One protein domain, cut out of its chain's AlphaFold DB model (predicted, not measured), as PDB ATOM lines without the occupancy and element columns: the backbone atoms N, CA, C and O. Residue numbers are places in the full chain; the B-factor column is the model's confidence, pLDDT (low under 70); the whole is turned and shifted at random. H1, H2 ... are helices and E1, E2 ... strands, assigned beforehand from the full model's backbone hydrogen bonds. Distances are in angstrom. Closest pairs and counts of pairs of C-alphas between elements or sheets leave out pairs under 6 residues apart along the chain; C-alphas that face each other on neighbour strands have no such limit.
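This is residues 4 to 75 of the 84 residues of an uncharacterized protein of Euryarchaeota archaeon (UniProt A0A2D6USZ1). A small antiparallel hairpin of two strands, E1 and E2, lies at one end of an elongated model, away from a group of three helices that cross one another. In that group H2, the longest helix, runs along much of the length, and H1 and H3 each pack on a part of it and on each other; the turn at residues 17 to 22 lies at the end far from the hairpin. The printed part has 72 residues, with three named helices and two named strands in the order H1, H2, H3, E1, E2; the sheet order is E1, E2, and the class is mostly helix. The whole is loose, with a radius of gyration of the C-alphas of 14.3 A, and its outline is a rod of 50 by 23 by 15 A.

E1 is residues 65 to 68 and E2 residues 71 to 74, each 9.5 A from first to last C-alpha; C-alpha 74 is at (27.257, -11.236, 44.850). H2 is residues 24 to 40, 24.1 A long, with C-alpha 24 at (63.430, -16.776, 26.574). H3 is residues 47 to 55, 12.0 A long. H1 is residues 4 to 15, 17.1 A long, and begins with C-alpha 4 at (41.460, -18.642, 16.256).

E1 and E2 form a hairpin, antiparallel at 149 degrees between their directions. N 66 and O 73, 3.0 A, and N 73 and O 66, 2.9 A, are within hydrogen-bond range. Both strands are apart from H1 and H2, and E2 is also apart from H3. H2 touches H3 with residues 34 to 38 alone; the closest C-alphas are those of Met 34 and Ser 50, 5.4 A, and the helices stand about perpendicular at 81 degrees. H1 touches H2 with residues 13 to 15 alone; the closest C-alphas are those of Trp 14 and Arg 27, 5.8 A. H1 and H2 run opposite ways at a steep tilt of 67 degrees, only just short of about perpendicular. H1 touches H3 with residues 6 to 10 alone; the closest C-alphas are those of Lys 6 and Leu 55, 6.9 A, and the two run opposite ways at a steep tilt of 46 degrees. Every O i to N i+4 pair is within hydrogen-bond range in H1, H2 and H3. Between H1 and H2, residues 17 to 18 pair antiparallel with residues 21 to 22.

The C-alphas farthest apart in the domain are those of Lys 20 and His 75, 49.6 A. The printed part has no cut. The link from E1 to E2 is tight, the other three are short, and no link is long. The mean pLDDT of the printed part is 81.2, but residues 59 to 75 are under 70, and E1 and E2 each have a mean of 52.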
ATOM      1  N   ALA A   4      40.442 -17.641  16.565       85.06
ATOM      2  CA  ALA A   4      41.460 -18.642  16.256       85.06
ATOM      3  C   ALA A   4      42.875 -18.045  16.121       85.06
ATOM      4  O   ALA A   4      43.844 -18.631  16.612       85.06
ATOM      5  N   GLU A   5      43.011 -16.867  15.509       89.31
ATOM      6  CA  GLU A   5      44.300 -16.175  15.371       89.31
ATOM      7  C   GLU A   5      44.846 -15.726  16.727       89.31
ATOM      8  O   GLU A   5      46.017 -15.966  17.021       89.31
ATOM      9  N   LYS A   6      43.989 -15.172  17.598       88.19
ATOM     10  CA  LYS A   6      44.378 -14.803  18.970       88.19
ATOM     11  C   LYS A   6      44.867 -16.019  19.761       88.19
ATOM     12  O   LYS A   6      45.884 -15.940  20.448       88.19
ATOM     13  N   LYS A   7      44.196 -17.169  19.616       91.56
ATOM     14  CA  LYS A   7      44.610 -18.441  20.239       91.56
ATOM     15  C   LYS A   7      45.995 -18.887  19.760       91.56
ATOM     16  O   LYS A   7      46.823 -19.266  20.585       91.56
ATOM     17  N   ARG A   8      46.273 -18.813  18.456       92.38
ATOM     18  CA  ARG A   8      47.600 -19.141  17.898       92.38
ATOM     19  C   ARG A   8      48.672 -18.158  18.363       92.38
ATOM     20  O   ARG A   8      49.778 -18.572  18.700       92.38
ATOM     21  N   GLN A   9      48.343 -16.871  18.418       92.88
ATOM     22  CA  GLN A   9      49.254 -15.837  18.898       92.88
ATOM     23  C   GLN A   9      49.631 -16.057  20.366       92.88
ATOM     24  O   GLN A   9      50.809 -15.965  20.704       92.88
ATOM     25  N   PHE A  10      48.666 -16.419  21.217       94.69
ATOM     26  CA  PHE A  10      48.932 -16.775  22.609       94.69
ATOM     27  C   PHE A  10      49.965 -17.901  22.720       94.69
ATOM     28  O   PHE A  10      50.924 -17.778  23.474       94.69
ATOM     29  N   GLU A  11      49.807 -18.978  21.946       94.44
ATOM     30  CA  GLU A  11      50.739 -20.113  21.979       94.44
ATOM     31  C   GLU A  11      52.161 -19.705  21.570       94.44
ATOM     32  O   GLU A  11      53.125 -20.085  22.240       94.44
ATOM     33  N   ARG A  12      52.290 -18.866  20.533       94.31
ATOM     34  CA  ARG A  12      53.582 -18.309  20.105       94.31
ATOM     35  C   ARG A  12      54.227 -17.488  21.223       94.31
ATOM     36  O   ARG A  12      55.363 -17.752  21.609       94.31
ATOM     37  N   LEU A  13      53.483 -16.554  21.814       94.44
ATOM     38  CA  LEU A  13      53.965 -15.703  22.909       94.44
ATOM     39  C   LEU A  13      54.313 -16.512  24.171       94.44
ATOM     40  O   LEU A  13      55.326 -16.250  24.818       94.44
ATOM     41  N   TRP A  14      53.523 -17.540  24.492       94.88
ATOM     42  CA  TRP A  14      53.731 -18.411  25.651       94.88
ATOM     43  C   TRP A  14      55.001 -19.261  25.551       94.88
ATOM     44  O   TRP A  14      55.619 -19.593  26.576       94.88
ATOM     45  N   LYS A  15      55.382 -19.629  24.326       93.81
ATOM     46  CA  LYS A  15      56.657 -20.282  24.012       93.81
ATOM     47  C   LYS A  15      57.805 -19.280  23.857       93.81
ATOM     48  O   LYS A  15      58.952 -19.651  24.086       93.81
ATOM     49  N   GLY A  16      57.498 -18.020  23.553       93.38
ATOM     50  CA  GLY A  16      58.478 -16.991  23.204       93.38
ATOM     51  C   GLY A  16      58.929 -17.067  21.749       93.38
ATOM     52  O   GLY A  16      60.036 -16.630  21.447       93.38
ATOM     53  N   GLU A  17      58.113 -17.642  20.867       93.81
ATOM     54  CA  GLU A  17      58.381 -17.698  19.432       93.81
ATOM     55  C   GLU A  17      58.293 -16.286  18.843       93.81
ATOM     56  O   GLU A  17      57.259 -15.616  18.898       93.81
ATOM     57  N   THR A  18      59.404 -15.831  18.278       87.62
ATOM     58  CA  THR A  18      59.513 -14.590  17.512       87.62
ATOM     59  C   THR A  18      59.907 -14.929  16.072       87.62
ATOM     60  O   THR A  18      60.402 -16.031  15.829       87.62
ATOM     61  N   PRO A  19      59.760 -14.007  15.102       86.56
ATOM     62  CA  PRO A  19      60.226 -14.244  13.731       86.56
ATOM     63  C   PRO A  19      61.719 -14.598  13.638       86.56
ATOM     64  O   PRO A  19      62.134 -15.260  12.697       86.56
ATOM     65  N   LYS A  20      62.519 -14.184  14.630       86.44
ATOM     66  CA  LYS A  20      63.958 -14.470  14.734       86.44
ATOM     67  C   LYS A  20      64.273 -15.776  15.482       86.44
ATOM     68  O   LYS A  20      65.435 -16.056  15.742       86.44
ATOM     69  N   GLY A  21      63.255 -16.545  15.876       90.12
ATOM     70  CA  GLY A  21      63.382 -17.752  16.697       90.12
ATOM     71  C   GLY A  21      62.842 -17.576  18.119       90.12
ATOM     72  O   GLY A  21      62.107 -16.634  18.423       90.12
ATOM     73  N   THR A  22      63.185 -18.504  19.011       92.19
ATOM     74  CA  THR A  22      62.676 -18.525  20.390       92.19
ATOM     75  C   THR A  22      63.492 -17.605  21.293       92.19
ATOM     76  O   THR A  22      64.687 -17.816  21.481       92.19
ATOM     77  N   ASN A  23      62.845 -16.609  21.902       94.38
ATOM     78  CA  ASN A  23      63.472 -15.687  22.847       94.38
ATOM     79  C   ASN A  23      62.964 -15.940  24.288       94.38
ATOM     80  O   ASN A  23      61.823 -15.582  24.617       94.38
ATOM     81  N   PRO A  24      63.803 -16.499  25.185       93.25
ATOM     82  CA  PRO A  24      63.430 -16.776  26.574       93.25
ATOM     83  C   PRO A  24      63.048 -15.532  27.383       93.25
ATOM     84  O   PRO A  24      62.170 -15.608  28.242       93.25
ATOM     85  N   GLN A  25      63.658 -14.378  27.107       94.44
ATOM     86  CA  GLN A  25      63.366 -13.131  27.814       94.44
ATOM     87  C   GLN A  25      61.950 -12.644  27.497       94.44
ATOM     88  O   GLN A  25      61.189 -12.310  28.403       94.44
ATOM     89  N   LYS A  26      61.553 -12.679  26.217       92.81
ATOM     90  CA  LYS A  26      60.188 -12.323  25.794       92.81
ATOM     91  C   LYS A  26      59.152 -13.307  26.337       92.81
ATOM     92  O   LYS A  26      58.102 -12.874  26.807       92.81
ATOM     93  N   ARG A  27      59.476 -14.606  26.359       95.50
ATOM     94  CA  ARG A  27      58.654 -15.635  27.016       95.50
ATOM     95  C   ARG A  27      58.415 -15.309  28.490       95.50
ATOM     96  O   ARG A  27      57.279 -15.345  28.958       95.50
ATOM     97  N   ASN A  28      59.484 -15.014  29.225       96.00
ATOM     98  CA  ASN A  28      59.418 -14.756  30.660       96.00
ATOM     99  C   ASN A  28      58.662 -13.454  30.953       96.00
ATOM    100  O   ASN A  28      57.814 -13.446  31.840       96.00
ATOM    101  N   ALA A  29      58.888 -12.398  30.167       96.25
ATOM    102  CA  ALA A  29      58.140 -11.147  30.277       96.25
ATOM    103  C   ALA A  29      56.635 -11.364  30.051       96.25
ATOM    104  O   ALA A  29      55.817 -10.915  30.852       96.25
ATOM    105  N   PHE A  30      56.261 -12.120  29.012       96.06
ATOM    106  CA  PHE A  30      54.861 -12.449  28.745       96.06
ATOM    107  C   PHE A  30      54.231 -13.260  29.884       96.06
ATOM    108  O   PHE A  30      53.148 -12.922  30.359       96.06
ATOM    109  N   ARG A  31      54.922 -14.293  30.380       95.31
ATOM    110  CA  ARG A  31      54.446 -15.094  31.519       95.31
ATOM    111  C   ARG A  31      54.339 -14.281  32.803       95.31
ATOM    112  O   ARG A  31      53.392 -14.491  33.550       95.31
ATOM    113  N   SER A  32      55.269 -13.360  33.053       96.62
ATOM    114  CA  SER A  32      55.220 -12.480  34.222       96.62
ATOM    115  C   SER A  32      54.015 -11.549  34.165       96.62
ATOM    116  O   SER A  32      53.334 -11.388  35.173       96.62
ATOM    117  N   ARG A  33      53.704 -11.000  32.984       95.62
ATOM    118  CA  ARG A  33      52.484 -10.214  32.780       95.62
ATOM    119  C   ARG A  33      51.235 -11.053  33.054       95.62
ATOM    120  O   ARG A  33      50.431 -10.679  33.890       95.62
ATOM    121  N   MET A  34      51.125 -12.232  32.437       94.31
ATOM    122  CA  MET A  34      49.982 -13.128  32.665       94.31
ATOM    123  C   MET A  34      49.855 -13.572  34.127       94.31
ATOM    124  O   MET A  34      48.747 -13.773  34.614       94.31
ATOM    125  N   LYS A  35      50.977 -13.725  34.840       93.94
ATOM    126  CA  LYS A  35      50.986 -14.014  36.276       93.94
ATOM    127  C   LYS A  35      50.403 -12.855  37.080       93.94
ATOM    128  O   LYS A  35      49.577 -13.122  37.946       93.94
ATOM    129  N   ALA A  36      50.801 -11.618  36.785       93.38
ATOM    130  CA  ALA A  36      50.239 -10.431  37.424       93.38
ATOM    131  C   ALA A  36      48.730 -10.324  37.155       93.38
ATOM    132  O   ALA A  36      47.961 -10.184  38.098       93.38
ATOM    133  N   ASP A  37      48.302 -10.528  35.906       89.19
ATOM    134  CA  ASP A  37      46.881 -10.491  35.542       89.19
ATOM    135  C   ASP A  37      46.083 -11.602  36.259       89.19
ATOM    136  O   ASP A  37      44.995 -11.361  36.780       89.19
ATOM    137  N   CYS A  38      46.636 -12.821  36.359       85.50
ATOM    138  CA  CYS A  38      46.032 -13.898  37.154       85.50
ATOM    139  C   CYS A  38      45.887 -13.490  38.625       85.50
ATOM    140  O   CYS A  38      44.827 -13.690  39.206       85.50
ATOM    141  N   GLN A  39      46.935 -12.911  39.217       87.56
ATOM    142  CA  GLN A  39      46.935 -12.490  40.619       87.56
ATOM    143  C   GLN A  39      45.941 -11.358  40.885       87.56
ATOM    144  O   GLN A  39      45.238 -11.411  41.889       87.56
ATOM    145  N   GLN A  40      45.830 -10.384  39.977       84.56
ATOM    146  CA  GLN A  40      44.864  -9.290  40.075       84.56
ATOM    147  C   GLN A  40      43.417  -9.801  40.073       84.56
ATOM    148  O   GLN A  40      42.571  -9.255  40.772       84.56
ATOM    149  N   LEU A  41      43.142 -10.874  39.329       82.50
ATOM    150  CA  LEU A  41      41.834 -11.531  39.299       82.50
ATOM    151  C   LEU A  41      41.638 -12.572  40.416       82.50
ATOM    152  O   LEU A  41      40.619 -13.261  40.433       82.50
ATOM    153  N   GLY A  42      42.612 -12.743  41.317       81.50
ATOM    154  CA  GLY A  42      42.568 -13.758  42.376       81.50
ATOM    155  C   GLY A  42      42.686 -15.202  41.871       81.50
ATOM    156  O   GLY A  42      42.360 -16.142  42.593       81.50
ATOM    157  N   LEU A  43      43.148 -15.406  40.636       81.31
ATOM    158  CA  LEU A  43      43.280 -16.714  40.003       81.31
ATOM    159  C   LEU A  43      44.679 -17.301  40.201       81.31
ATOM    160  O   LEU A  43      45.706 -16.626  40.094       81.31
ATOM    161  N   ARG A  44      44.742 -18.625  40.364       84.38
ATOM    162  CA  ARG A  44      46.014 -19.352  40.321       84.38
ATOM    163  C   ARG A  44      46.662 -19.201  38.944       84.38
ATOM    164  O   ARG A  44      46.034 -19.468  37.915       84.38
ATOM    165  N   PHE A  45      47.948 -18.858  38.923       88.81
ATOM    166  CA  PHE A  45      48.719 -18.802  37.684       88.81
ATOM    167  C   PHE A  45      48.813 -20.192  37.036       88.81
ATOM    168  O   PHE A  45      49.435 -21.112  37.562       88.81
ATOM    169  N   SER A  46      48.184 -20.332  35.872       90.69
ATOM    170  CA  SER A  46      48.235 -21.525  35.026       90.69
ATOM    171  C   SER A  46      48.147 -21.108  33.560       90.69
ATOM    172  O   SER A  46      47.662 -20.017  33.247       90.69
ATOM    173  N   LYS A  47      48.587 -21.972  32.636       91.31
ATOM    174  CA  LYS A  47      48.468 -21.696  31.193       91.31
ATOM    175  C   LYS A  47      47.006 -21.504  30.779       91.31
ATOM    176  O   LYS A  47      46.716 -20.630  29.971       91.31
ATOM    177  N   ILE A  48      46.097 -22.301  31.343       89.00
ATOM    178  CA  ILE A  48      44.663 -22.258  31.028       89.00
ATOM    179  C   ILE A  48      44.061 -20.926  31.486       89.00
ATOM    180  O   ILE A  48      43.419 -20.253  30.684       89.00
ATOM    181  N   ASN A  49      44.327 -20.504  32.726       86.00
ATOM    182  CA  ASN A  49      43.820 -19.232  33.250       86.00
ATOM    183  C   ASN A  49      44.419 -18.044  32.494       86.00
ATOM    184  O   ASN A  49      43.684 -17.178  32.034       86.00
ATOM    185  N   SER A  50      45.731 -18.071  32.244       90.56
ATOM    186  CA  SER A  50      46.411 -17.054  31.430       90.56
ATOM    187  C   SER A  50      45.806 -16.944  30.028       90.56
ATOM    188  O   SER A  50      45.633 -15.848  29.505       90.56
ATOM    189  N   ARG A  51      45.451 -18.081  29.412       92.31
ATOM    190  CA  ARG A  51      44.812 -18.115  28.093       92.31
ATOM    191  C   ARG A  51      43.419 -17.496  28.130       92.31
ATOM    192  O   ARG A  51      43.114 -16.693  27.257       92.31
ATOM    193  N   ARG A  52      42.596 -17.847  29.122       88.06
ATOM    194  CA  ARG A  52      41.245 -17.285  29.292       88.06
ATOM    195  C   ARG A  52      41.295 -15.766  29.470       88.06
ATOM    196  O   ARG A  52      40.551 -15.060  28.801       88.06
ATOM    197  N   ILE A  53      42.235 -15.268  30.282       88.69
ATOM    198  CA  ILE A  53      42.478 -13.826  30.467       88.69
ATOM    199  C   ILE A  53      42.882 -13.181  29.139       88.69
ATOM    200  O   ILE A  53      42.266 -12.214  28.707       88.69
ATOM    201  N   TYR A  54      43.877 -13.746  28.447       90.06
ATOM    202  CA  TYR A  54      44.375 -13.212  27.175       90.06
ATOM    203  C   TYR A  54      43.299 -13.154  26.079       90.06
ATOM    204  O   TYR A  54      43.299 -12.251  25.242       90.06
ATOM    205  N   LEU A  55      42.393 -14.132  26.057       89.19
ATOM    206  CA  LEU A  55      41.288 -14.184  25.101       89.19
ATOM    207  C   LEU A  55      40.110 -13.280  25.487       89.19
ATOM    208  O   LEU A  55      39.223 -13.097  24.657       89.19
ATOM    209  N   GLY A  56      40.119 -12.697  26.690       84.56
ATOM    210  CA  GLY A  56      39.015 -11.894  27.216       84.56
ATOM    211  C   GLY A  56      37.815 -12.729  27.669       84.56
ATOM    212  O   GLY A  56      36.746 -12.182  27.880       84.56
ATOM    213  N   GLU A  57      37.979 -14.043  27.846       80.44
ATOM    214  CA  GLU A  57      36.911 -14.973  28.266       80.44
ATOM    215  C   GLU A  57      36.586 -14.863  29.773       80.44
ATOM    216  O   GLU A  57      35.761 -15.611  30.289       80.44
ATOM    217  N   LEU A  58      37.280 -13.976  30.495       70.31
ATOM    218  CA  LEU A  58      37.166 -13.760  31.943       70.31
ATOM    219  C   LEU A  58      36.606 -12.375  32.325       70.31
ATOM    220  O   LEU A  58      36.531 -12.086  33.513       70.31
ATOM    221  N   ALA A  59      36.213 -11.546  31.351       53.78
ATOM    222  CA  ALA A  59      35.454 -10.309  31.570       53.78
ATOM    223  C   ALA A  59      33.988 -10.593  31.186       53.78
ATOM    224  O   ALA A  59      33.760 -11.149  30.119       53.78
ATOM    225  N   GLU A  60      32.953 -10.339  31.980       47.97
ATOM    226  CA  GLU A  60      32.751  -9.427  33.106       47.97
ATOM    227  C   GLU A  60      32.027 -10.185  34.235       47.97
ATOM    228  O   GLU A  60      31.083 -10.934  33.986       47.97
ATOM    229  N   ASP A  61      32.463 -10.017  35.483       51.03
ATOM    230  CA  ASP A  61      31.553 -10.214  36.610       51.03
ATOM    231  C   ASP A  61      30.756  -8.898  36.733       51.03
ATOM    232  O   ASP A  61      31.363  -7.826  36.709       51.03
ATOM    233  N   ASP A  62      29.418  -8.984  36.760       46.03
ATOM    234  CA  ASP A  62      28.490  -7.844  36.892       46.03
ATOM    235  C   ASP A  62      28.938  -6.866  37.991       46.03
ATOM    236  O   ASP A  62      29.572  -7.279  38.961       46.03
ATOM    237  N   ALA A  63      28.547  -5.589  37.901       54.47
ATOM    238  CA  ALA A  63      28.903  -4.554  38.888       54.47
ATOM    239  C   ALA A  63      28.549  -4.919  40.352       54.47
ATOM    240  O   ALA A  63      29.115  -4.356  41.289       54.47
ATOM    241  N   ASP A  64      27.656  -5.895  40.541       48.78
ATOM    242  CA  ASP A  64      27.223  -6.435  41.831       48.78
ATOM    243  C   ASP A  64      28.047  -7.637  42.326       48.78
ATOM    244  O   ASP A  64      27.747  -8.199  43.380       48.78
ATOM    245  N   VAL A  65      29.044  -8.112  41.579       52.91
ATOM    246  CA  VAL A  65      29.779  -9.343  41.890       52.91
ATOM    247  C   VAL A  65      31.255  -9.040  42.106       52.91
ATOM    248  O   VAL A  65      32.012  -8.779  41.177       52.91
ATOM    249  N   THR A  66      31.690  -9.180  43.357       52.19
ATOM    250  CA  THR A  66      33.109  -9.136  43.717       52.19
ATOM    251  C   THR A  66      33.627 -10.562  43.843       52.19
ATOM    252  O   THR A  66      33.019 -11.418  44.494       52.19
ATOM    253  N   ARG A  67      34.777 -10.843  43.236       52.25
ATOM    254  CA  ARG A  67      35.420 -12.155  43.329       52.25
ATOM    255  C   ARG A  67      36.354 -12.190  44.538       52.25
ATOM    256  O   ARG A  67      37.290 -11.400  44.614       52.25
ATOM    257  N   VAL A  68      36.112 -13.104  45.478       51.75
ATOM    258  CA  VAL A  68      36.983 -13.337  46.642       51.75
ATOM    259  C   VAL A  68      37.631 -14.711  46.467       51.75
ATOM    260  O   VAL A  68      37.049 -15.744  46.795       51.75
ATOM    261  N   GLY A  69      38.829 -14.733  45.873       62.53
ATOM    262  CA  GLY A  69      39.517 -15.974  45.498       62.53
ATOM    263  C   GLY A  69      38.779 -16.732  44.387       62.53
ATOM    264  O   GLY A  69      38.572 -16.201  43.297       62.53
ATOM    265  N   GLU A  70      38.368 -17.977  44.649       49.47
ATOM    266  CA  GLU A  70      37.572 -18.783  43.703       49.47
ATOM    267  C   GLU A  70      36.053 -18.568  43.843       49.47
ATOM    268  O   GLU A  70      35.289 -19.007  42.981       49.47
ATOM    269  N   VAL A  71      35.602 -17.870  44.890       49.16
ATOM    270  CA  VAL A  71      34.178 -17.683  45.197       49.16
ATOM    271  C   VAL A  71      33.673 -16.372  44.593       49.16
ATOM    272  O   VAL A  71      34.230 -15.297  44.831       49.16
ATOM    273  N   ARG A  72      32.591 -16.451  43.810       51.31
ATOM    274  CA  ARG A  72      31.856 -15.274  43.319       51.31
ATOM    275  C   ARG A  72      30.924 -14.798  44.432       51.31
ATOM    276  O   ARG A  72      29.979 -15.502  44.777       51.31
ATOM    277  N   VAL A  73      31.198 -13.626  45.003       57.97
ATOM    278  CA  VAL A  73      30.386 -13.032  46.071       57.97
ATOM    279  C   VAL A  73      29.522 -11.935  45.465       57.97
ATOM    280  O   VAL A  73      29.988 -10.827  45.194       57.97
ATOM    281  N   ARG A  74      28.239 -12.241  45.258       49.66
ATOM    282  CA  ARG A  74      27.257 -11.236  44.850       49.66
ATOM    283  C   ARG A  74      26.922 -10.360  46.052       49.66
ATOM    284  O   ARG A  74      26.470 -10.862  47.080       49.66
ATOM    285  N   HIS A  75      27.187  -9.071  45.935       55.44
ATOM    286  CA  HIS A  75      26.797  -8.094  46.933       55.44
ATOM    287  C   HIS A  75      25.289  -7.876  46.784       55.44
ATOM    288  O   HIS A  75      24.809  -7.696  45.663       55.44
TER     289      HIS A  75